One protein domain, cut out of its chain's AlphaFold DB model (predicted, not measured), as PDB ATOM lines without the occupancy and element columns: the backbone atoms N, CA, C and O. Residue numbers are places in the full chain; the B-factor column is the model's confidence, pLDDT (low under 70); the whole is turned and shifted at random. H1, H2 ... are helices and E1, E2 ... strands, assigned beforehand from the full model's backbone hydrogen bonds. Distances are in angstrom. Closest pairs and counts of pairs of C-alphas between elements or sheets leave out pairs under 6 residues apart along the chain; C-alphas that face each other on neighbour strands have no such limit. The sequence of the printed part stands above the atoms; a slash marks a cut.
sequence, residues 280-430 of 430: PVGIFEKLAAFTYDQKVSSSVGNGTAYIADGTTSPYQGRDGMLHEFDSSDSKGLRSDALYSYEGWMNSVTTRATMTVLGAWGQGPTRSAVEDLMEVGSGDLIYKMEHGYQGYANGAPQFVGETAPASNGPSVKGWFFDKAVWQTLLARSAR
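Overview. This is residues 280 to 430 of the 430 residues of an uncharacterized protein of Streptomyces sp. SID2888 (UniProt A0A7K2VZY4). A loose bundle of helices runs along the longest axis, and a small three-strand sheet, E1, E5 and E6, caps one end of it, where H2 begins and H3 ends. H2 has H1, H3 and H4 round it, and E2 packs beside H3, while the short hairpin of E3 and E4 sits at the same end as the sheet. The printed part has 151 residues, with four named helices and six named strands in the order H1, E1, E2, E3, E4, H2, H3, E5, E6, H4; the class is mixed, helices and strands. The larger sheet has the order E1, E5, E6, all antiparallel, and E3 and E4 form a second antiparallel sheet. The whole is compact, with a radius of gyration of the C-alphas of 14.8 A and spans of 43 by 29 by 27 A.

Along the chain. Find C-alpha 280 at (-66.714, -8.275, -13.414); from there H1 runs through residues 280 to 291, 16.5 A long. Next come the strands E1, residues 305 to 307, and E2, residues 319 to 321. E3, residues 327 to 329, and E4, residues 332 to 334, follow. Look then for C-alpha 337 at (-41.859, -17.008, -5.894), where H2 begins; it spans residues 337 to 356, 27.6 A, with a kink of 27 degrees near residue 344. H3, residues 364 to 385, is the longest helix at 31.4 A. The strands E5, residues 388 to 392, and E6, residues 395 to 399, measure 12.2 A and 12.8 A. H4, residues 414 to 425, covers 15.3 A and ends with C-alpha 425 at (-60.029, -13.004, 2.109).

Arrangement. Begin at H2, the hub, which touches three helices. With residues 343 to 351 alone it touches H1, opposite ways at a shallow tilt of 20 degrees; the closest C-alphas, of Thr 291 and Gly 343, are 6.9 A apart. H2 and H3 form a helical hairpin at a steep tilt of 43 degrees, closest at the C-alphas of Ala 337 and Leu 380, 7.0 A. H4 touches H2 the same way at a steep tilt of 41 degrees, closest at the C-alphas of Met 345 and Asp 417, 6.0 A. H2, H3 and H4 are an up-and-down bundle, each running against the one before it in the chain, though H3 and H4 are close but not clearly touching. H1 also touches H3, at the C-alphas of Ala 288 and Val 369, 6.6 A. Look next at E2, which pairs with no named strand: it has 15 pairs of C-alphas within 8 A with H3, and the closest, those of Gly 320 and Leu 372, are 4.1 A apart. H2 only grazes the larger sheet with residues 337 to 339, and H3 only grazes it with residues 380 to 385. In that sheet N 306 and O 389 of E1 and E5 are 2.9 A apart, and N 390 and O 397 of the hairpin E5 and E6 are 2.7 A apart, both within hydrogen-bond range. In the hairpin E3 and E4, N 327 and O 334 are 2.9 A apart, also within hydrogen-bond range. The closest C-alphas of E4 and E5, of Arg 334 and Ala 392, are 4.8 A apart. Every O i to N i+4 pair is within hydrogen-bond range in H1, H3 and H4, and 15 of 16 are in H2.

Size, cuts and confidence. The C-alphas farthest apart, of Asn 302 and Leu 357, are 43.8 A apart. The printed part has no cut and ends at residue 430, the chain's last. The links from H1 to E1, E1 to E2 and E6 to H4 are long. The mean pLDDT of the printed part is 94.9; look for values under 70 at residue 364 and residues 429 to 430.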
ATOM      1  N   PRO A 280     -68.069  -8.496 -13.924       95.50
ATOM      2  CA  PRO A 280     -66.714  -8.275 -13.414       95.50
ATOM      3  C   PRO A 280     -66.184  -9.476 -12.615       95.50
ATOM      4  O   PRO A 280     -64.973  -9.710 -12.571       95.50
ATOM      5  N   VAL A 281     -67.080 -10.265 -12.011       95.38
ATOM      6  CA  VAL A 281     -66.704 -11.496 -11.309       95.38
ATOM      7  C   VAL A 281     -66.289 -12.565 -12.310       95.38
ATOM      8  O   VAL A 281     -65.220 -13.133 -12.134       95.38
ATOM      9  N   GLY A 282     -67.047 -12.795 -13.382       96.31
ATOM     10  CA  GLY A 282     -66.667 -13.727 -14.443       96.31
ATOM     11  C   GLY A 282     -65.335 -13.367 -15.108       96.31
ATOM     12  O   GLY A 282     -64.527 -14.256 -15.384       96.31
ATOM     13  N   ILE A 283     -65.042 -12.072 -15.296       97.44
ATOM     14  CA  ILE A 283     -63.722 -11.610 -15.767       97.44
ATOM     15  C   ILE A 283     -62.625 -12.045 -14.786       97.44
ATOM     16  O   ILE A 283     -61.607 -12.608 -15.197       97.44
ATOM     17  N   PHE A 284     -62.833 -11.826 -13.486       97.19
ATOM     18  CA  PHE A 284     -61.882 -12.260 -12.466       97.19
ATOM     19  C   PHE A 284     -61.766 -13.789 -12.376       97.19
ATOM     20  O   PHE A 284     -60.670 -14.304 -12.188       97.19
ATOM     21  N   GLU A 285     -62.856 -14.539 -12.548       96.00
ATOM     22  CA  GLU A 285     -62.828 -16.005 -12.563       96.00
ATOM     23  C   GLU A 285     -61.917 -16.532 -13.685       96.00
ATOM     24  O   GLU A 285     -61.162 -17.481 -13.462       96.00
ATOM     25  N   LYS A 286     -61.905 -15.888 -14.864       95.81
ATOM     26  CA  LYS A 286     -60.964 -16.212 -15.954       95.81
ATOM     27  C   LYS A 286     -59.509 -15.963 -15.568       95.81
ATOM     28  O   LYS A 286     -58.653 -16.784 -15.898       95.81
ATOM     29  N   LEU A 287     -59.229 -14.855 -14.878       95.50
ATOM     30  CA  LEU A 287     -57.890 -14.567 -14.361       95.50
ATOM     31  C   LEU A 287     -57.465 -15.608 -13.331       95.50
ATOM     32  O   LEU A 287     -56.433 -16.248 -13.503       95.50
ATOM     33  N   ALA A 288     -58.289 -15.833 -12.308       96.25
ATOM     34  CA  ALA A 288     -57.970 -16.743 -11.220       96.25
ATOM     35  C   ALA A 288     -57.759 -18.181 -11.714       96.25
ATOM     36  O   ALA A 288     -56.823 -18.845 -11.278       96.25
ATOM     37  N   ALA A 289     -58.566 -18.647 -12.671       95.31
ATOM     38  CA  ALA A 289     -58.392 -19.968 -13.269       95.31
ATOM     39  C   ALA A 289     -57.033 -20.143 -13.967       95.31
ATOM     40  O   ALA A 289     -56.530 -21.257 -14.024       95.31
ATOM     41  N   PHE A 290     -56.447 -19.065 -14.498       95.75
ATOM     42  CA  PHE A 290     -55.110 -19.085 -15.092       95.75
ATOM     43  C   PHE A 290     -54.006 -18.873 -14.049       95.75
ATOM     44  O   PHE A 290     -52.955 -19.498 -14.124       95.75
ATOM     45  N   THR A 291     -54.227 -17.997 -13.072       97.50
ATOM     46  CA  THR A 291     -53.229 -17.649 -12.053       97.50
ATOM     47  C   THR A 291     -52.988 -18.780 -11.058       97.50
ATOM     48  O   THR A 291     -51.856 -18.941 -10.613       97.50
ATOM     49  N   TYR A 292     -54.017 -19.562 -10.725       98.12
ATOM     50  CA  TYR A 292     -53.983 -20.649  -9.740       98.12
ATOM     51  C   TYR A 292     -54.197 -22.020 -10.410       98.12
ATOM     52  O   TYR A 292     -55.053 -22.799  -9.992       98.12
ATOM     53  N   ASP A 293     -53.464 -22.295 -11.492       97.00
ATOM     54  CA  ASP A 293     -53.701 -23.443 -12.377       97.00
ATOM     55  C   ASP A 293     -52.836 -24.683 -12.081       97.00
ATOM     56  O   ASP A 293     -53.019 -25.722 -12.719       97.00
ATOM     57  N   GLN A 294     -51.917 -24.609 -11.112       97.69
ATOM     58  CA  GLN A 294     -50.981 -25.696 -10.817       97.69
ATOM     59  C   GLN A 294     -51.387 -26.534  -9.603       97.69
ATOM     60  O   GLN A 294     -52.141 -26.119  -8.717       97.69
ATOM     61  N   LYS A 295     -50.801 -27.730  -9.519       98.25
ATOM     62  CA  LYS A 295     -50.850 -28.576  -8.324       98.25
ATOM     63  C   LYS A 295     -49.695 -28.234  -7.394       98.25
ATOM     64  O   LYS A 295     -48.545 -28.235  -7.818       98.25
ATOM     65  N   VAL A 296     -49.982 -28.004  -6.116       98.69
ATOM     66  CA  VAL A 296     -48.962 -27.640  -5.126       98.69
ATOM     67  C   VAL A 296     -47.874 -28.697  -5.051       98.69
ATOM     68  O   VAL A 296     -48.125 -29.852  -4.693       98.69
ATOM     69  N   SER A 297     -46.647 -28.248  -5.306       98.12
ATOM     70  CA  SER A 297     -45.433 -28.994  -5.034       98.12
ATOM     71  C   SER A 297     -44.431 -28.170  -4.231       98.12
ATOM     72  O   SER A 297     -44.208 -26.985  -4.489       98.12
ATOM     73  N   SER A 298     -43.805 -28.836  -3.264       98.19
ATOM     74  CA  SER A 298     -42.691 -28.310  -2.467       98.19
ATOM     75  C   SER A 298     -41.365 -28.359  -3.224       98.19
ATOM     76  O   SER A 298     -40.406 -27.709  -2.816       98.19
ATOM     77  N   SER A 299     -41.309 -29.111  -4.331       97.50
ATOM     78  CA  SER A 299     -40.167 -29.151  -5.239       97.50
ATOM     79  C   SER A 299     -40.594 -29.359  -6.693       97.50
ATOM     80  O   SER A 299     -41.474 -30.169  -6.983       97.50
ATOM     81  N   VAL A 300     -39.967 -28.622  -7.607       95.81
ATOM     82  CA  VAL A 300     -40.288 -28.584  -9.040       95.81
ATOM     83  C   VAL A 300     -39.006 -28.784  -9.856       95.81
ATOM     84  O   VAL A 300     -37.893 -28.549  -9.373       95.81
ATOM     85  N   GLY A 301     -39.139 -29.280 -11.090       92.12
ATOM     86  CA  GLY A 301     -38.008 -29.444 -12.005       92.12
ATOM     87  C   GLY A 301     -36.966 -30.446 -11.507       92.12
ATOM     88  O   GLY A 301     -35.772 -30.156 -11.544       92.12
ATOM     89  N   ASN A 302     -37.403 -31.601 -10.991       91.75
ATOM     90  CA  ASN A 302     -36.535 -32.647 -10.429       91.75
ATOM     91  C   ASN A 302     -35.595 -32.149  -9.312       91.75
ATOM     92  O   ASN A 302     -34.433 -32.546  -9.261       91.75
ATOM     93  N   GLY A 303     -36.076 -31.271  -8.429       93.88
ATOM     94  CA  GLY A 303     -35.254 -30.716  -7.348       93.88
ATOM     95  C   GLY A 303     -34.547 -29.406  -7.691       93.88
ATOM     96  O   GLY A 303     -33.845 -28.873  -6.840       93.88
ATOM     97  N   THR A 304     -34.728 -28.870  -8.903       95.75
ATOM     98  CA  THR A 304     -34.120 -27.588  -9.302       95.75
ATOM     99  C   THR A 304     -34.659 -26.424  -8.476       95.75
ATOM    100  O   THR A 304     -33.896 -25.530  -8.114       95.75
ATOM    101  N   ALA A 305     -35.956 -26.449  -8.162       97.81
ATOM    102  CA  ALA A 305     -36.590 -25.472  -7.291       97.81
ATOM    103  C   ALA A 305     -37.255 -26.157  -6.094       97.81
ATOM    104  O   ALA A 305     -37.809 -27.254  -6.232       97.81
ATOM    105  N   TYR A 306     -37.163 -25.546  -4.912       98.44
ATOM    106  CA  TYR A 306     -37.606 -26.140  -3.650       98.44
ATOM    107  C   TYR A 306     -37.752 -25.107  -2.519       98.44
ATOM    108  O   TYR A 306     -37.170 -24.022  -2.563       98.44
ATOM    109  N   ILE A 307     -38.519 -25.454  -1.479       98.69
ATOM    110  CA  ILE A 307     -38.567 -24.680  -0.227       98.69
ATOM    111  C   ILE A 307     -37.220 -24.804   0.487       98.69
ATOM    112  O   ILE A 307     -36.758 -25.912   0.753       98.69
ATOM    113  N   ALA A 308     -36.580 -23.675   0.781       97.94
ATOM    114  CA  ALA A 308     -35.151 -23.600   1.066       97.94
ATOM    115  C   ALA A 308     -34.708 -24.370   2.319       97.94
ATOM    116  O   ALA A 308     -33.583 -24.867   2.360       97.94
ATOM    117  N   ASP A 309     -35.582 -24.502   3.316       97.25
ATOM    118  CA  ASP A 309     -35.316 -25.265   4.538       97.25
ATOM    119  C   ASP A 309     -35.690 -26.759   4.439       97.25
ATOM    120  O   ASP A 309     -35.550 -27.502   5.411       97.25
ATOM    121  N   GLY A 310     -36.137 -27.219   3.265       96.94
ATOM    122  CA  GLY A 310     -36.488 -28.614   2.991       96.94
ATOM    123  C   GLY A 310     -37.852 -29.049   3.529       96.94
ATOM    124  O   GLY A 310     -38.176 -30.239   3.472       96.94
ATOM    125  N   THR A 311     -38.656 -28.125   4.057       98.38
ATOM    126  CA  THR A 311     -40.010 -28.427   4.530       98.38
ATOM    127  C   THR A 311     -40.983 -28.715   3.382       98.38
ATOM    128  O   THR A 311     -40.714 -28.477   2.204       98.38
ATOM    129  N   THR A 312     -42.136 -29.294   3.729       98.50
ATOM    130  CA  THR A 312     -43.229 -29.574   2.789       98.50
ATOM    131  C   THR A 312     -44.365 -28.590   3.025       98.50
ATOM    132  O   THR A 312     -44.835 -28.461   4.154       98.50
ATOM    133  N   SER A 313     -44.834 -27.943   1.958       98.38
ATOM    134  CA  SER A 313     -46.000 -27.058   2.002       98.38
ATOM    135  C   SER A 313     -47.206 -27.785   2.611       98.38
ATOM    136  O   SER A 313     -47.509 -28.911   2.199       98.38
ATOM    137  N   PRO A 314     -47.960 -27.156   3.531       98.44
ATOM    138  CA  PRO A 314     -49.160 -27.760   4.111       98.44
ATOM    139  C   PRO A 314     -50.268 -28.002   3.072       98.44
ATOM    140  O   PRO A 314     -51.254 -28.681   3.359       98.44
ATOM    141  N   TYR A 315     -50.106 -27.469   1.858       98.50
ATOM    142  CA  TYR A 315     -51.034 -27.634   0.747       98.50
ATOM    143  C   TYR A 315     -50.574 -28.660  -0.298       98.50
ATOM    144  O   TYR A 315     -51.241 -28.802  -1.321       98.50
ATOM    145  N   GLN A 316     -49.472 -29.380  -0.059       98.56
ATOM    146  CA  GLN A 316     -48.893 -30.358  -0.987       98.56
ATOM    147  C   GLN A 316     -49.952 -31.254  -1.659       98.56
ATOM    148  O   GLN A 316     -50.770 -31.893  -0.999       98.56
ATOM    149  N   GLY A 317     -49.904 -31.330  -2.992       98.31
ATOM    150  CA  GLY A 317     -50.772 -32.181  -3.812       98.31
ATOM    151  C   GLY A 317     -52.176 -31.633  -4.097       98.31
ATOM    152  O   GLY A 317     -52.908 -32.266  -4.863       98.31
ATOM    153  N   ARG A 318     -52.552 -30.482  -3.525       98.62
ATOM    154  CA  ARG A 318     -53.827 -29.797  -3.795       98.62
ATOM    155  C   ARG A 318     -53.719 -28.896  -5.025       98.62
ATOM    156  O   ARG A 318     -52.644 -28.379  -5.313       98.62
ATOM    157  N   ASP A 319     -54.828 -28.696  -5.725       98.31
ATOM    158  CA  ASP A 319     -54.896 -27.774  -6.864       98.31
ATOM    159  C   ASP A 319     -55.022 -26.323  -6.375       98.31
ATOM    160  O   ASP A 319     -55.672 -26.068  -5.359       98.31
ATOM    161  N   GLY A 320     -54.398 -25.388  -7.092       98.06
ATOM    162  CA  GLY A 320     -54.422 -23.959  -6.782       98.06
ATOM    163  C   GLY A 320     -53.049 -23.318  -6.596       98.06
ATOM    164  O   GLY A 320     -52.986 -22.137  -6.285       98.06
ATOM    165  N   MET A 321     -51.941 -24.046  -6.768       98.56
ATOM    166  CA  MET A 321     -50.614 -23.422  -6.765       98.56
ATOM    167  C   MET A 321     -50.527 -22.384  -7.884       98.56
ATOM    168  O   MET A 321     -51.073 -22.583  -8.969       98.56
ATOM    169  N   LEU A 322     -49.844 -21.272  -7.608       98.56
ATOM    170  CA  LEU A 322     -49.688 -20.227  -8.609       98.56
ATOM    171  C   LEU A 322     -48.908 -20.725  -9.827       98.56
ATOM    172  O   LEU A 322     -47.914 -21.435  -9.675       98.56
ATOM    173  N   HIS A 323     -49.333 -20.276 -11.007       97.62
ATOM    174  CA  HIS A 323     -48.771 -20.649 -12.307       97.62
ATOM    175  C   HIS A 323     -47.241 -20.571 -12.348       97.62
ATOM    176  O   HIS A 323     -46.557 -21.489 -12.787       97.62
ATOM    177  N   GLU A 324     -46.683 -19.481 -11.824       96.81
ATOM    178  CA  GLU A 324     -45.254 -19.162 -11.917       96.81
ATOM    179  C   GLU A 324     -44.349 -20.051 -11.045       96.81
ATOM    180  O   GLU A 324     -43.124 -19.973 -11.160       96.81
ATOM    181  N   PHE A 325     -44.914 -20.915 -10.196       97.50
ATOM    182  CA  PHE A 325     -44.146 -21.940  -9.488       97.50
ATOM    183  C   PHE A 325     -43.842 -23.172 -10.340       97.50
ATOM    184  O   PHE A 325     -42.923 -23.904  -9.993       97.50
ATOM    185  N   ASP A 326     -44.586 -23.430 -11.414       96.12
ATOM    186  CA  ASP A 326     -44.309 -24.545 -12.324       96.12
ATOM    187  C   ASP A 326     -44.742 -24.176 -13.742       96.12
ATOM    188  O   ASP A 326     -45.791 -24.577 -14.244       96.12
ATOM    189  N   SER A 327     -43.932 -23.332 -14.373       94.38
ATOM    190  CA  SER A 327     -44.150 -22.857 -15.732       94.38
ATOM    191  C   SER A 327     -42.865 -22.950 -16.557       94.38
ATOM    192  O   SER A 327     -41.844 -23.507 -16.140       94.38
ATOM    193  N   SER A 328     -42.906 -22.421 -17.778       91.00
ATOM    194  CA  SER A 328     -41.732 -22.354 -18.641       91.00
ATOM    195  C   SER A 328     -41.664 -21.036 -19.392       91.00
ATOM    196  O   SER A 328     -42.670 -20.370 -19.628       91.00
ATOM    197  N   ASP A 329     -40.450 -20.662 -19.774       85.12
ATOM    198  CA  ASP A 329     -40.168 -19.509 -20.609       85.12
ATOM    199  C   ASP A 329     -39.154 -19.840 -21.710       85.12
ATOM    200  O   ASP A 329     -38.729 -20.983 -21.886       85.12
ATOM    201  N   SER A 330     -38.731 -18.824 -22.468       84.50
ATOM    202  CA  SER A 330     -37.738 -18.977 -23.544       84.50
ATOM    203  C   SER A 330     -36.369 -19.534 -23.104       84.50
ATOM    204  O   SER A 330     -35.538 -19.859 -23.953       84.50
ATOM    205  N   LYS A 331     -36.104 -19.615 -21.795       89.25
ATOM    206  CA  LYS A 331     -34.886 -20.124 -21.153       89.25
ATOM    207  C   LYS A 331     -35.116 -21.426 -20.374       89.25
ATOM    208  O   LYS A 331     -34.174 -21.903 -19.744       89.25
ATOM    209  N   GLY A 332     -36.297 -22.039 -20.468       90.19
ATOM    210  CA  GLY A 332     -36.601 -23.339 -19.871       90.19
ATOM    211  C   GLY A 332     -37.538 -23.230 -18.674       90.19
ATOM    212  O   GLY A 332     -38.547 -22.536 -18.749       90.19
ATOM    213  N   LEU A 333     -37.235 -23.960 -17.597       92.69
ATOM    214  CA  LEU A 333     -38.043 -23.962 -16.375       92.69
ATOM    215  C   LEU A 333     -38.186 -22.543 -15.813       92.69
ATOM    216  O   LEU A 333     -37.193 -21.824 -15.678       92.69
ATOM    217  N   ARG A 334     -39.405 -22.193 -15.409       94.00
ATOM    218  CA  ARG A 334     -39.697 -21.026 -14.587       94.00
ATOM    219  C   ARG A 334     -40.470 -21.468 -13.350       94.00
ATOM    220  O   ARG A 334     -41.593 -21.948 -13.439       94.00
ATOM    221  N   SER A 335     -39.816 -21.320 -12.208       96.88
ATOM    222  CA  SER A 335     -40.303 -21.730 -10.898       96.88
ATOM    223  C   SER A 335     -39.854 -20.678  -9.895       96.88
ATOM    224  O   SER A 335     -38.752 -20.768  -9.353       96.88
ATOM    225  N   ASP A 336     -40.660 -19.637  -9.699       96.25
ATOM    226  CA  ASP A 336     -40.210 -18.408  -9.049       96.25
ATOM    227  C   ASP A 336     -41.287 -17.781  -8.150       96.25
ATOM    228  O   ASP A 336     -42.410 -17.484  -8.573       96.25
ATOM    229  N   ALA A 337     -40.934 -17.565  -6.879       97.94
ATOM    230  CA  ALA A 337     -41.859 -17.008  -5.894       97.94
ATOM    231  C   ALA A 337     -42.100 -15.502  -6.084       97.94
ATOM    232  O   ALA A 337     -43.171 -15.016  -5.725       97.94
ATOM    233  N   LEU A 338     -41.150 -14.757  -6.661       97.31
ATOM    234  CA  LEU A 338     -41.318 -13.331  -6.936       97.31
ATOM    235  C   LEU A 338     -42.284 -13.123  -8.106       97.31
ATOM    236  O   LEU A 338     -43.218 -12.341  -7.970       97.31
ATOM    237  N   TYR A 339     -42.130 -13.867  -9.204       95.94
ATOM    238  CA  TYR A 339     -43.092 -13.841 -10.317       95.94
ATOM    239  C   TYR A 339     -44.484 -14.309  -9.872       95.94
ATOM    240  O   TYR A 339     -45.493 -13.702 -10.236       95.94
ATOM    241  N   SER A 340     -44.545 -15.336  -9.015       98.12
ATOM    242  CA  SER A 340     -45.802 -15.767  -8.389       98.12
ATOM    243  C   SER A 340     -46.436 -14.632  -7.579       98.12
ATOM    244  O   SER A 340     -47.623 -14.348  -7.732       98.12
ATOM    245  N   TYR A 341     -45.644 -13.932  -6.761       98.50
ATOM    246  CA  TYR A 341     -46.113 -12.778  -5.998       98.50
ATOM    247  C   TYR A 341     -46.603 -11.630  -6.896       98.50
ATOM    248  O   TYR A 341     -47.637 -11.038  -6.602       98.50
ATOM    249  N   GLU A 342     -45.937 -11.338  -8.013       96.81
ATOM    250  CA  GLU A 342     -46.339 -10.261  -8.932       96.81
ATOM    251  C   GLU A 342     -47.706 -10.507  -9.598       96.81
ATOM    252  O   GLU A 342     -48.455  -9.557  -9.849       96.81
ATOM    253  N   GLY A 343     -48.072 -11.769  -9.844       96.94
ATOM    254  CA  GLY A 343     -49.445 -12.133 -10.210       96.94
ATOM    255  C   GLY A 343     -50.397 -12.028  -9.014       96.94
ATOM    256  O   GLY A 343     -51.421 -11.342  -9.067       96.94
ATOM    257  N   TRP A 344     -50.021 -12.649  -7.895       98.62
ATOM    258  CA  TRP A 344     -50.840 -12.740  -6.687       98.62
ATOM    259  C   TRP A 344     -51.236 -11.382  -6.094       98.62
ATOM    260  O   TRP A 344     -52.392 -11.180  -5.726       98.62
ATOM    261  N   MET A 345     -50.301 -10.429  -6.026       98.25
ATOM    262  CA  MET A 345     -50.535  -9.113  -5.428       98.25
ATOM    263  C   MET A 345     -51.673  -8.368  -6.127       98.25
ATOM    264  O   MET A 345     -52.427  -7.627  -5.496       98.25
ATOM    265  N   ASN A 346     -51.811  -8.551  -7.440       98.38
ATOM    266  CA  ASN A 346     -52.870  -7.946  -8.236       98.38
ATOM    267  C   ASN A 346     -54.202  -8.667  -8.016       98.38
ATOM    268  O   ASN A 346     -55.194  -8.007  -7.701       98.38
ATOM    269  N   SER A 347     -54.183 -10.002  -8.048       98.25
ATOM    270  CA  SER A 347     -55.346 -10.847  -7.761       98.25
ATOM    271  C   SER A 347     -55.975 -10.526  -6.396       98.25
ATOM    272  O   SER A 347     -57.173 -10.240  -6.305       98.25
ATOM    273  N   VAL A 348     -55.168 -10.455  -5.329       98.44
ATOM    274  CA  VAL A 348     -55.632 -10.115  -3.968       98.44
ATOM    275  C   VAL A 348     -56.264  -8.728  -3.908       98.44
ATOM    276  O   VAL A 348     -57.320  -8.558  -3.295       98.44
ATOM    277  N   THR A 349     -55.649  -7.738  -4.557       98.44
ATOM    278  CA  THR A 349     -56.142  -6.350  -4.570       98.44
ATOM    279  C   THR A 349     -57.518  -6.271  -5.247       98.44
ATOM    280  O   THR A 349     -58.466  -5.708  -4.691       98.44
ATOM    281  N   THR A 350     -57.661  -6.887  -6.421       98.62
ATOM    282  CA  THR A 350     -58.920  -6.901  -7.176       98.62
ATOM    283  C   THR A 350     -60.005  -7.683  -6.434       98.62
ATOM    284  O   THR A 350     -61.119  -7.185  -6.248       98.62
ATOM    285  N   ARG A 351     -59.671  -8.867  -5.905       97.75
ATOM    286  CA  ARG A 351     -60.601  -9.697  -5.133       97.75
ATOM    287  C   ARG A 351     -61.109  -8.990  -3.879       97.75
ATOM    288  O   ARG A 351     -62.312  -9.026  -3.625       97.75
ATOM    289  N   ALA A 352     -60.226  -8.356  -3.108       98.12
ATOM    290  CA  ALA A 352     -60.596  -7.631  -1.892       98.12
ATOM    291  C   ALA A 352     -61.502  -6.431  -2.185       98.12
ATOM    292  O   ALA A 352     -62.493  -6.247  -1.476       98.12
ATOM    293  N   THR A 353     -61.240  -5.685  -3.260       98.62
ATOM    294  CA  THR A 353     -62.105  -4.570  -3.680       98.62
ATOM    295  C   THR A 353     -63.513  -5.053  -4.019       98.62
ATOM    296  O   THR A 353     -64.492  -4.517  -3.498       98.62
ATOM    297  N   MET A 354     -63.633  -6.137  -4.793       97.62
ATOM    298  CA  MET A 354     -64.935  -6.758  -5.058       97.62
ATOM    299  C   MET A 354     -65.631  -7.256  -3.783       97.62
ATOM    300  O   MET A 354     -66.857  -7.179  -3.707       97.62
ATOM    301  N   THR A 355     -64.896  -7.752  -2.773       95.69
ATOM    302  CA  THR A 355     -65.493  -8.137  -1.478       95.69
ATOM    303  C   THR A 355     -66.131  -6.939  -0.794       95.69
ATOM    304  O   THR A 355     -67.309  -6.989  -0.450       95.69
ATOM    305  N   VAL A 356     -65.355  -5.876  -0.561       96.00
ATOM    306  CA  VAL A 356     -65.791  -4.773   0.310       96.00
ATOM    307  C   VAL A 356     -66.863  -3.903  -0.338       96.00
ATOM    308  O   VAL A 356     -67.673  -3.309   0.366       96.00
ATOM    309  N   LEU A 357     -66.926  -3.890  -1.673       96.25
ATOM    310  CA  LEU A 357     -68.007  -3.256  -2.429       96.25
ATOM    311  C   LEU A 357     -69.225  -4.173  -2.633       96.25
ATOM    312  O   LEU A 357     -70.215  -3.754  -3.225       96.25
ATOM    313  N   GLY A 358     -69.171  -5.422  -2.155       93.94
ATOM    314  CA  GLY A 358     -70.263  -6.391  -2.272       93.94
ATOM    315  C   GLY A 358     -70.447  -6.993  -3.669       93.94
ATOM    316  O   GLY A 358     -71.395  -7.747  -3.877       93.94
ATOM    317  N   ALA A 359     -69.547  -6.708  -4.613       93.81
ATOM    318  CA  ALA A 359     -69.616  -7.197  -5.989       93.81
ATOM    319  C   ALA A 359     -69.300  -8.696  -6.116       93.81
ATOM    320  O   ALA A 359     -69.832  -9.357  -7.004       93.81
ATOM    321  N   TRP A 360     -68.476  -9.257  -5.220       93.00
ATOM    322  CA  TRP A 360     -68.097 -10.672  -5.302       93.00
ATOM    323  C   TRP A 360     -69.287 -11.629  -5.185       93.00
ATOM    324  O   TRP A 360     -69.360 -12.614  -5.910       93.00
ATOM    325  N   GLY A 361     -70.232 -11.342  -4.287       83.12
ATOM    326  CA  GLY A 361     -71.408 -12.181  -4.049       83.12
ATOM    327  C   GLY A 361     -71.094 -13.587  -3.509       83.12
ATOM    328  O   GLY A 361     -70.095 -13.805  -2.832       83.12
ATOM    329  N   GLN A 362     -72.004 -14.534  -3.762       72.56
ATOM    330  CA  GLN A 362     -71.934 -15.949  -3.352       72.56
ATOM    331  C   GLN A 362     -72.306 -16.860  -4.536       72.56
ATOM    332  O   GLN A 362     -73.015 -16.410  -5.438       72.56
ATOM    333  N   GLY A 363     -71.838 -18.112  -4.571       70.62
ATOM    334  CA  GLY A 363     -72.182 -19.085  -5.622       70.62
ATOM    335  C   GLY A 363     -71.134 -20.194  -5.809       70.62
ATOM    336  O   GLY A 363     -69.997 -20.021  -5.379       70.62
ATOM    337  N   PRO A 364     -71.479 -21.323  -6.458       65.12
ATOM    338  CA  PRO A 364     -70.596 -22.490  -6.554       65.12
ATOM    339  C   PRO A 364     -69.306 -22.231  -7.352       65.12
ATOM    340  O   PRO A 364     -68.242 -22.672  -6.929       65.12
ATOM    341  N   THR A 365     -69.363 -21.480  -8.460       73.75
ATOM    342  CA  THR A 365     -68.161 -21.095  -9.231       73.75
ATOM    343  C   THR A 365     -67.213 -20.233  -8.396       73.75
ATOM    344  O   THR A 365     -66.004 -20.453  -8.378       73.75
ATOM    345  N   ARG A 366     -67.780 -19.323  -7.599       85.06
ATOM    346  CA  ARG A 366     -67.034 -18.456  -6.680       85.06
ATOM    347  C   ARG A 366     -66.378 -19.261  -5.566       85.06
ATOM    348  O   ARG A 366     -65.228 -18.991  -5.244       85.06
ATOM    349  N   SER A 367     -67.057 -20.277  -5.030       87.62
ATOM    350  CA  SER A 367     -66.448 -21.211  -4.075       87.62
ATOM    351  C   SER A 367     -65.257 -21.945  -4.692       87.62
ATOM    352  O   SER A 367     -64.216 -22.024  -4.061       87.62
ATOM    353  N   ALA A 368     -65.350 -22.404  -5.945       91.44
ATOM    354  CA  ALA A 368     -64.213 -23.049  -6.606       91.44
ATOM    355  C   ALA A 368     -63.005 -22.103  -6.753       91.44
ATOM    356  O   ALA A 368     -61.876 -22.505  -6.476       91.44
ATOM    357  N   VAL A 369     -63.228 -20.837  -7.125       94.88
ATOM    358  CA  VAL A 369     -62.145 -19.841  -7.181       94.88
ATOM    359  C   VAL A 369     -61.571 -19.549  -5.797       94.88
ATOM    360  O   VAL A 369     -60.355 -19.493  -5.640       94.88
ATOM    361  N   GLU A 370     -62.412 -19.403  -4.775       95.50
ATOM    362  CA  GLU A 370     -61.956 -19.206  -3.397       95.50
ATOM    363  C   GLU A 370     -61.119 -20.379  -2.882       95.50
ATOM    364  O   GLU A 370     -60.159 -20.159  -2.151       95.50
ATOM    365  N   ASP A 371     -61.449 -21.607  -3.276       96.06
ATOM    366  CA  ASP A 371     -60.702 -22.808  -2.910       96.06
ATOM    367  C   ASP A 371     -59.300 -22.809  -3.529       96.06
ATOM    368  O   ASP A 371     -58.326 -23.085  -2.823       96.06
ATOM    369  N   LEU A 372     -59.189 -22.449  -4.812       97.62
ATOM    370  CA  LEU A 372     -57.902 -22.304  -5.498       97.62
ATOM    371  C   LEU A 372     -57.076 -21.165  -4.893       97.62
ATOM    372  O   LEU A 372     -55.900 -21.353  -4.590       97.62
ATOM    373  N   MET A 373     -57.700 -20.007  -4.650       98.06
ATOM    374  CA  MET A 373     -57.036 -18.867  -4.015       98.06
ATOM    375  C   MET A 373     -56.562 -19.206  -2.602       98.06
ATOM    376  O   MET A 373     -55.467 -18.796  -2.232       98.06
ATOM    377  N   GLU A 374     -57.345 -19.945  -1.811       98.12
ATOM    378  CA  GLU A 374     -56.956 -20.371  -0.463       98.12
ATOM    379  C   GLU A 374     -55.699 -21.244  -0.506       98.12
ATOM    380  O   GLU A 374     -54.739 -20.989   0.221       98.12
ATOM    381  N   VAL A 375     -55.682 -22.233  -1.404       98.62
ATOM    382  CA  VAL A 375     -54.533 -23.122  -1.602       98.62
ATOM    383  C   VAL A 375     -53.311 -22.348  -2.087       98.62
ATOM    384  O   VAL A 375     -52.253 -22.429  -1.466       98.62
ATOM    385  N   GLY A 376     -53.443 -21.576  -3.165       98.50
ATOM    386  CA  GLY A 376     -52.318 -20.873  -3.776       98.50
ATOM    387  C   GLY A 376     -51.744 -19.766  -2.914       98.50
ATOM    388  O   GLY A 376     -50.528 -19.640  -2.803       98.50
ATOM    389  N   SER A 377     -52.604 -18.976  -2.268       98.62
ATOM    390  CA  SER A 377     -52.157 -17.907  -1.369       98.62
ATOM    391  C   SER A 377     -51.479 -18.484  -0.132       98.62
ATOM    392  O   SER A 377     -50.430 -17.989   0.273       98.62
ATOM    393  N   GLY A 378     -52.046 -19.547   0.448       98.62
ATOM    394  CA  GLY A 378     -51.443 -20.245   1.579       98.62
ATOM    395  C   GLY A 378     -50.091 -20.869   1.230       98.62
ATOM    396  O   GLY A 378     -49.142 -20.733   1.999       98.62
ATOM    397  N   ASP A 379     -49.980 -21.494   0.057       98.81
ATOM    398  CA  ASP A 379     -48.730 -22.065  -0.447       98.81
ATOM    399  C   ASP A 379     -47.660 -20.996  -0.727       98.81
ATOM    400  O   ASP A 379     -46.518 -21.150  -0.295       98.81
ATOM    401  N   LEU A 380     -48.020 -19.882  -1.379       98.81
ATOM    402  CA  LEU A 380     -47.110 -18.756  -1.607       98.81
ATOM    403  C   LEU A 380     -46.597 -18.179  -0.288       98.81
ATOM    404  O   LEU A 380     -45.391 -18.014  -0.130       98.81
ATOM    405  N   ILE A 381     -47.493 -17.882   0.661       98.75
ATOM    406  CA  ILE A 381     -47.113 -17.334   1.970       98.75
ATOM    407  C   ILE A 381     -46.158 -18.289   2.688       98.75
ATOM    408  O   ILE A 381     -45.106 -17.846   3.145       98.75
ATOM    409  N   TYR A 382     -46.462 -19.589   2.707       98.69
ATOM    410  CA  TYR A 382     -45.594 -20.593   3.322       98.69
ATOM    411  C   TYR A 382     -44.200 -20.619   2.674       98.69
ATOM    412  O   TYR A 382     -43.186 -20.507   3.358       98.69
ATOM    413  N   LYS A 383     -44.129 -20.686   1.340       98.62
ATOM    414  CA  LYS A 383     -42.858 -20.663   0.592       98.62
ATOM    415  C   LYS A 383     -42.050 -19.389   0.846       98.62
ATOM    416  O   LYS A 383     -40.827 -19.433   0.880       98.62
ATOM    417  N   MET A 384     -42.719 -18.259   1.034       98.31
ATOM    418  CA  MET A 384     -42.080 -16.966   1.282       98.31
ATOM    419  C   MET A 384     -41.533 -16.845   2.709       98.31
ATOM    420  O   MET A 384     -40.448 -16.292   2.888       98.31
ATOM    421  N   GLU A 385     -42.249 -17.387   3.699       98.38
ATOM    422  CA  GLU A 385     -41.837 -17.445   5.113       98.38
ATOM    423  C   GLU A 385     -40.652 -18.395   5.334       98.38
ATOM    424  O   GLU A 385     -39.745 -18.089   6.107       98.38
ATOM    425  N   HIS A 386     -40.635 -19.523   4.623       98.50
ATOM    426  CA  HIS A 386     -39.572 -20.530   4.700       98.50
ATOM    427  C   HIS A 386     -38.418 -20.281   3.709       98.50
ATOM    428  O   HIS A 386     -37.392 -20.965   3.745       98.50
ATOM    429  N   GLY A 387     -38.566 -19.278   2.839       98.31
ATOM    430  CA  GLY A 387     -37.673 -19.030   1.715       98.31
ATOM    431  C   GLY A 387     -37.846 -20.062   0.600       98.31
ATOM    432  O   GLY A 387     -38.070 -21.253   0.823       98.31
ATOM    433  N   TYR A 388     -37.699 -19.608  -0.636       98.56
ATOM    434  CA  TYR A 388     -37.861 -20.434  -1.819       98.56
ATOM    435  C   TYR A 388     -36.638 -20.309  -2.720       98.56
ATOM    436  O   TYR A 388     -36.300 -19.222  -3.196       98.56
ATOM    437  N   GLN A 389     -35.972 -21.439  -2.954       98.44
ATOM    438  CA  GLN A 389     -34.938 -21.553  -3.968       98.44
ATOM    439  C   GLN A 389     -35.631 -21.853  -5.296       98.44
ATOM    440  O   GLN A 389     -36.023 -22.982  -5.559       98.44
ATOM    441  N   GLY A 390     -35.820 -20.822  -6.109       97.00
ATOM    442  CA  GLY A 390     -36.416 -20.888  -7.434       97.00
ATOM    443  C   GLY A 390     -35.396 -20.934  -8.570       97.00
ATOM    444  O   GLY A 390     -34.176 -20.952  -8.361       97.00
ATOM    445  N   TYR A 391     -35.924 -20.917  -9.791       95.94
ATOM    446  CA  TYR A 391     -35.175 -20.845 -11.041       95.94
ATOM    447  C   TYR A 391     -35.960 -20.025 -12.070       95.94
ATOM    448  O   TYR A 391     -37.114 -20.338 -12.365       95.94
ATOM    449  N   ALA A 392     -35.339 -18.988 -12.626       93.06
ATOM    450  CA  ALA A 392     -35.943 -18.135 -13.645       93.06
ATOM    451  C   ALA A 392     -34.871 -17.520 -14.548       93.06
ATOM    452  O   ALA A 392     -33.764 -17.207 -14.101       93.06
ATOM    453  N   ASN A 393     -35.205 -17.311 -15.828       90.19
ATOM    454  CA  ASN A 393     -34.301 -16.725 -16.825       90.19
ATOM    455  C   ASN A 393     -32.949 -17.462 -16.946       90.19
ATOM    456  O   ASN A 393     -31.916 -16.844 -17.202       90.19
ATOM    457  N   GLY A 394     -32.950 -18.788 -16.766       91.50
ATOM    458  CA  GLY A 394     -31.744 -19.615 -16.856       91.50
ATOM    459  C   GLY A 394     -30.825 -19.560 -15.630       91.50
ATOM    460  O   GLY A 394     -29.680 -20.007 -15.717       91.50
ATOM    461  N   ALA A 395     -31.285 -19.012 -14.500       94.50
ATOM    462  CA  ALA A 395     -30.488 -18.897 -13.283       94.50
ATOM    463  C   ALA A 395     -31.291 -19.242 -12.014       94.50
ATOM    464  O   ALA A 395     -32.488 -18.953 -11.947       94.50
ATOM    465  N   PRO A 396     -30.640 -19.819 -10.985       95.12
ATOM    466  CA  PRO A 396     -31.252 -19.989  -9.673       95.12
ATOM    467  C   PRO A 396     -31.502 -18.629  -9.008       95.12
ATOM    468  O   PRO A 396     -30.679 -17.717  -9.116       95.12
ATOM    469  N   GLN A 397     -32.611 -18.506  -8.282       95.44
ATOM    470  CA  GLN A 397     -32.977 -17.298  -7.538       95.44
ATOM    471  C   GLN A 397     -33.483 -17.668  -6.149       95.44
ATOM    472  O   GLN A 397     -34.270 -18.594  -6.009       95.44
ATOM    473  N   PHE A 398     -33.041 -16.954  -5.117       97.62
ATOM    474  CA  PHE A 398     -33.612 -17.094  -3.782       97.62
ATOM    475  C   PHE A 398     -34.593 -15.954  -3.532       97.62
ATOM    476  O   PHE A 398     -34.232 -14.782  -3.673       97.62
ATOM    477  N   VAL A 399     -35.810 -16.301  -3.132       98.06
ATOM    478  CA  VAL A 399     -36.864 -15.340  -2.813       98.06
ATOM    479  C   VAL A 399     -37.473 -15.702  -1.466       98.06
ATOM    480  O   VAL A 399     -37.765 -16.860  -1.189       98.06
ATOM    481  N   GLY A 400     -37.673 -14.696  -0.627       97.94
ATOM    482  CA  GLY A 400     -38.427 -14.802   0.619       97.94
ATOM    483  C   GLY A 400     -39.124 -13.478   0.899       97.94
ATOM    484  O   GLY A 400     -39.052 -12.557   0.086       97.94
ATOM    485  N   GLU A 401     -39.754 -13.331   2.062       97.94
ATOM    486  CA  GLU A 401     -40.514 -12.107   2.376       97.94
ATOM    487  C   GLU A 401     -39.692 -10.814   2.221       97.94
ATOM    488  O   GLU A 401     -40.211  -9.789   1.780       97.94
ATOM    489  N   THR A 402     -38.398 -10.855   2.557       96.69
ATOM    490  CA  THR A 402     -37.498  -9.689   2.554       96.69
ATOM    491  C   THR A 402     -36.377  -9.761   1.517       96.69
ATOM    492  O   THR A 402     -35.571  -8.831   1.429       96.69
ATOM    493  N   ALA A 403     -36.318 -10.832   0.721       95.38
ATOM    494  CA  ALA A 403     -35.248 -11.082  -0.238       95.38
ATOM    495  C   ALA A 403     -35.800 -11.243  -1.667       95.38
ATOM    496  O   ALA A 403     -36.781 -11.964  -1.851       95.38
ATOM    497  N   PRO A 404     -35.160 -10.633  -2.682       94.25
ATOM    498  CA  PRO A 404     -34.030  -9.697  -2.589       94.25
ATOM    499  C   PRO A 404     -34.445  -8.314  -2.051       94.25
ATOM    500  O   PRO A 404     -35.540  -7.841  -2.314       94.25
ATOM    501  N   ALA A 405     -33.559  -7.606  -1.348       93.31
ATOM    502  CA  ALA A 405     -33.934  -6.354  -0.676       93.31
ATOM    503  C   ALA A 405     -34.340  -5.200  -1.625       93.31
ATOM    504  O   ALA A 405     -35.118  -4.335  -1.234       93.31
ATOM    505  N   SER A 406     -33.820  -5.164  -2.859       92.00
ATOM    506  CA  SER A 406     -34.007  -4.040  -3.797       92.00
ATOM    507  C   SER A 406     -35.156  -4.208  -4.797       92.00
ATOM    508  O   SER A 406     -35.623  -3.221  -5.355       92.00
ATOM    509  N   ASN A 407     -35.600  -5.442  -5.047       93.88
ATOM    510  CA  ASN A 407     -36.649  -5.767  -6.030       93.88
ATOM    511  C   ASN A 407     -37.591  -6.883  -5.541       93.88
ATOM    512  O   ASN A 407     -38.432  -7.383  -6.284       93.88
ATOM    513  N   GLY A 408     -37.411  -7.326  -4.302       96.00
ATOM    514  CA  GLY A 408     -38.163  -8.430  -3.749       96.00
ATOM    515  C   GLY A 408     -39.540  -8.026  -3.237       96.00
ATOM    516  O   GLY A 408     -39.979  -6.881  -3.376       96.00
ATOM    517  N   PRO A 409     -40.225  -8.985  -2.614       97.81
ATOM    518  CA  PRO A 409     -41.612  -8.827  -2.201       97.81
ATOM    519  C   PRO A 409     -41.824  -7.677  -1.205       97.81
ATOM    520  O   PRO A 409     -42.754  -6.887  -1.365       97.81
ATOM    521  N   SER A 410     -40.938  -7.512  -0.215       97.69
ATOM    522  CA  SER A 410     -41.051  -6.457   0.806       97.69
ATOM    523  C   SER A 410     -41.126  -5.043   0.226       97.69
ATOM    524  O   SER A 410     -42.021  -4.284   0.598       97.69
ATOM    525  N   VAL A 411     -40.227  -4.685  -0.699       97.50
ATOM    526  CA  VAL A 411     -40.204  -3.349  -1.324       97.50
ATOM    527  C   VAL A 411     -41.414  -3.122  -2.235       97.50
ATOM    528  O   VAL A 411     -41.865  -1.991  -2.373       97.50
ATOM    529  N   LYS A 412     -41.989  -4.200  -2.780       98.19
ATOM    530  CA  LYS A 412     -43.202  -4.186  -3.610       98.19
ATOM    531  C   LYS A 412     -44.509  -4.191  -2.804       98.19
ATOM    532  O   LYS A 412     -45.576  -4.118  -3.399       98.19
ATOM    533  N   GLY A 413     -44.444  -4.193  -1.470       98.19
ATOM    534  CA  GLY A 413     -45.626  -4.070  -0.611       98.19
ATOM    535  C   GLY A 413     -46.182  -5.388  -0.068       98.19
ATOM    536  O   GLY A 413     -47.315  -5.393   0.415       98.19
ATOM    537  N   TRP A 414     -45.388  -6.466  -0.063       98.50
ATOM    538  CA  TRP A 414     -45.776  -7.806   0.412       98.50
ATOM    539  C   TRP A 414     -46.579  -7.800   1.714       98.50
ATOM    540  O   TRP A 414     -47.616  -8.450   1.809       98.50
ATOM    541  N   PHE A 415     -46.133  -7.041   2.717       98.62
ATOM    542  CA  PHE A 415     -46.783  -7.027   4.027       98.62
ATOM    543  C   PHE A 415     -48.191  -6.420   4.000       98.62
ATOM    544  O   PHE A 415     -49.038  -6.832   4.791       98.62
ATOM    545  N   PHE A 416     -48.470  -5.488   3.084       98.69
ATOM    546  CA  PHE A 416     -49.824  -4.970   2.889       98.69
ATOM    547  C   PHE A 416     -50.709  -6.017   2.216       98.69
ATOM    548  O   PHE A 416     -51.787  -6.306   2.730       98.69
ATOM    549  N   ASP A 417     -50.250  -6.635   1.125       98.69
ATOM    550  CA  ASP A 417     -51.025  -7.663   0.417       98.69
ATOM    551  C   ASP A 417     -51.301  -8.884   1.321       98.69
ATOM    552  O   ASP A 417     -52.432  -9.370   1.388       98.69
ATOM    553  N   LYS A 418     -50.299  -9.333   2.094       98.56
ATOM    554  CA  LYS A 418     -50.429 -10.409   3.093       98.56
ATOM    555  C   LYS A 418     -51.461 -10.070   4.166       98.56
ATOM    556  O   LYS A 418     -52.307 -10.910   4.472       98.56
ATOM    557  N   ALA A 419     -51.447  -8.845   4.693       98.25
ATOM    558  CA  ALA A 419     -52.444  -8.402   5.665       98.25
ATOM    559  C   ALA A 419     -53.854  -8.345   5.060       98.25
ATOM    560  O   ALA A 419     -54.808  -8.797   5.688       98.25
ATOM    561  N   VAL A 420     -54.000  -7.859   3.824       98.44
ATOM    562  CA  VAL A 420     -55.286  -7.874   3.106       98.44
ATOM    563  C   VAL A 420     -55.816  -9.295   2.967       98.44
ATOM    564  O   VAL A 420     -56.977  -9.548   3.294       98.44
ATOM    565  N   TRP A 421     -54.968 -10.233   2.545       98.25
ATOM    566  CA  TRP A 421     -55.341 -11.638   2.451       98.25
ATOM    567  C   TRP A 421     -55.804 -12.194   3.804       98.25
ATOM    568  O   TRP A 421     -56.931 -12.677   3.920       98.25
ATOM    569  N   GLN A 422     -54.969 -12.075   4.838       96.50
ATOM    570  CA  GLN A 422     -55.213 -12.664   6.158       96.50
ATOM    571  C   GLN A 422     -56.407 -12.049   6.894       96.50
ATOM    572  O   GLN A 422     -57.063 -12.746   7.661       96.50
ATOM    573  N   THR A 423     -56.687 -10.759   6.691       95.44
ATOM    574  CA  THR A 423     -57.752 -10.042   7.407       95.44
ATOM    575  C   THR A 423     -59.092 -10.060   6.674       95.44
ATOM    576  O   THR A 423     -60.117  -9.901   7.332       95.44
ATOM    577  N   LEU A 424     -59.123 -10.219   5.344       94.25
ATOM    578  CA  LEU A 424     -60.366 -10.077   4.569       94.25
ATOM    579  C   LEU A 424     -60.739 -11.272   3.692       94.25
ATOM    580  O   LEU A 424     -61.925 -11.453   3.416       94.25
ATOM    581  N   LEU A 425     -59.770 -12.034   3.182       95.31
ATOM    582  CA  LEU A 425     -60.029 -13.004   2.109       95.31
ATOM    583  C   LEU A 425     -59.875 -14.454   2.549       95.31
ATOM    584  O   LEU A 425     -60.693 -15.294   2.158       95.31
ATOM    585  N   ALA A 426     -58.860 -14.737   3.368       92.44
ATOM    586  CA  ALA A 426     -58.612 -16.063   3.909       92.44
ATOM    587  C   ALA A 426     -59.877 -16.609   4.578       92.44
ATOM    588  O   ALA A 426     -60.619 -15.870   5.229       92.44
ATOM    589  N   ARG A 427     -60.136 -17.914   4.456       85.25
ATOM    590  CA  ARG A 427     -61.318 -18.531   5.088       85.25
ATOM    591  C   ARG A 427     -61.397 -18.282   6.593       85.25
ATOM    592  O   ARG A 427     -62.491 -18.141   7.116       85.25
ATOM    593  N   SER A 428     -60.260 -18.191   7.279       72.06
ATOM    594  CA  SER A 428     -60.197 -17.876   8.713       72.06
ATOM    595  C   SER A 428     -60.710 -16.478   9.075       72.06
ATOM    596  O   SER A 428     -60.927 -16.206  10.252       72.06
ATOM    597  N   ALA A 429     -60.851 -15.587   8.093       56.91
ATOM    598  CA  ALA A 429     -61.282 -14.208   8.281       56.91
ATOM    599  C   ALA A 429     -62.776 -13.974   7.994       56.91
ATOM    600  O   ALA A 429     -63.266 -12.875   8.255       56.91
ATOM    601  N   ARG A 430     -63.471 -14.963   7.418       61.25
ATOM    602  CA  ARG A 430     -64.851 -14.845   6.927       61.25
ATOM    603  C   ARG A 430     -65.881 -15.446   7.870       61.25
ATOM    604  O   ARG A 430     -65.570 -16.472   8.514       61.25
TER     605      ARG A 430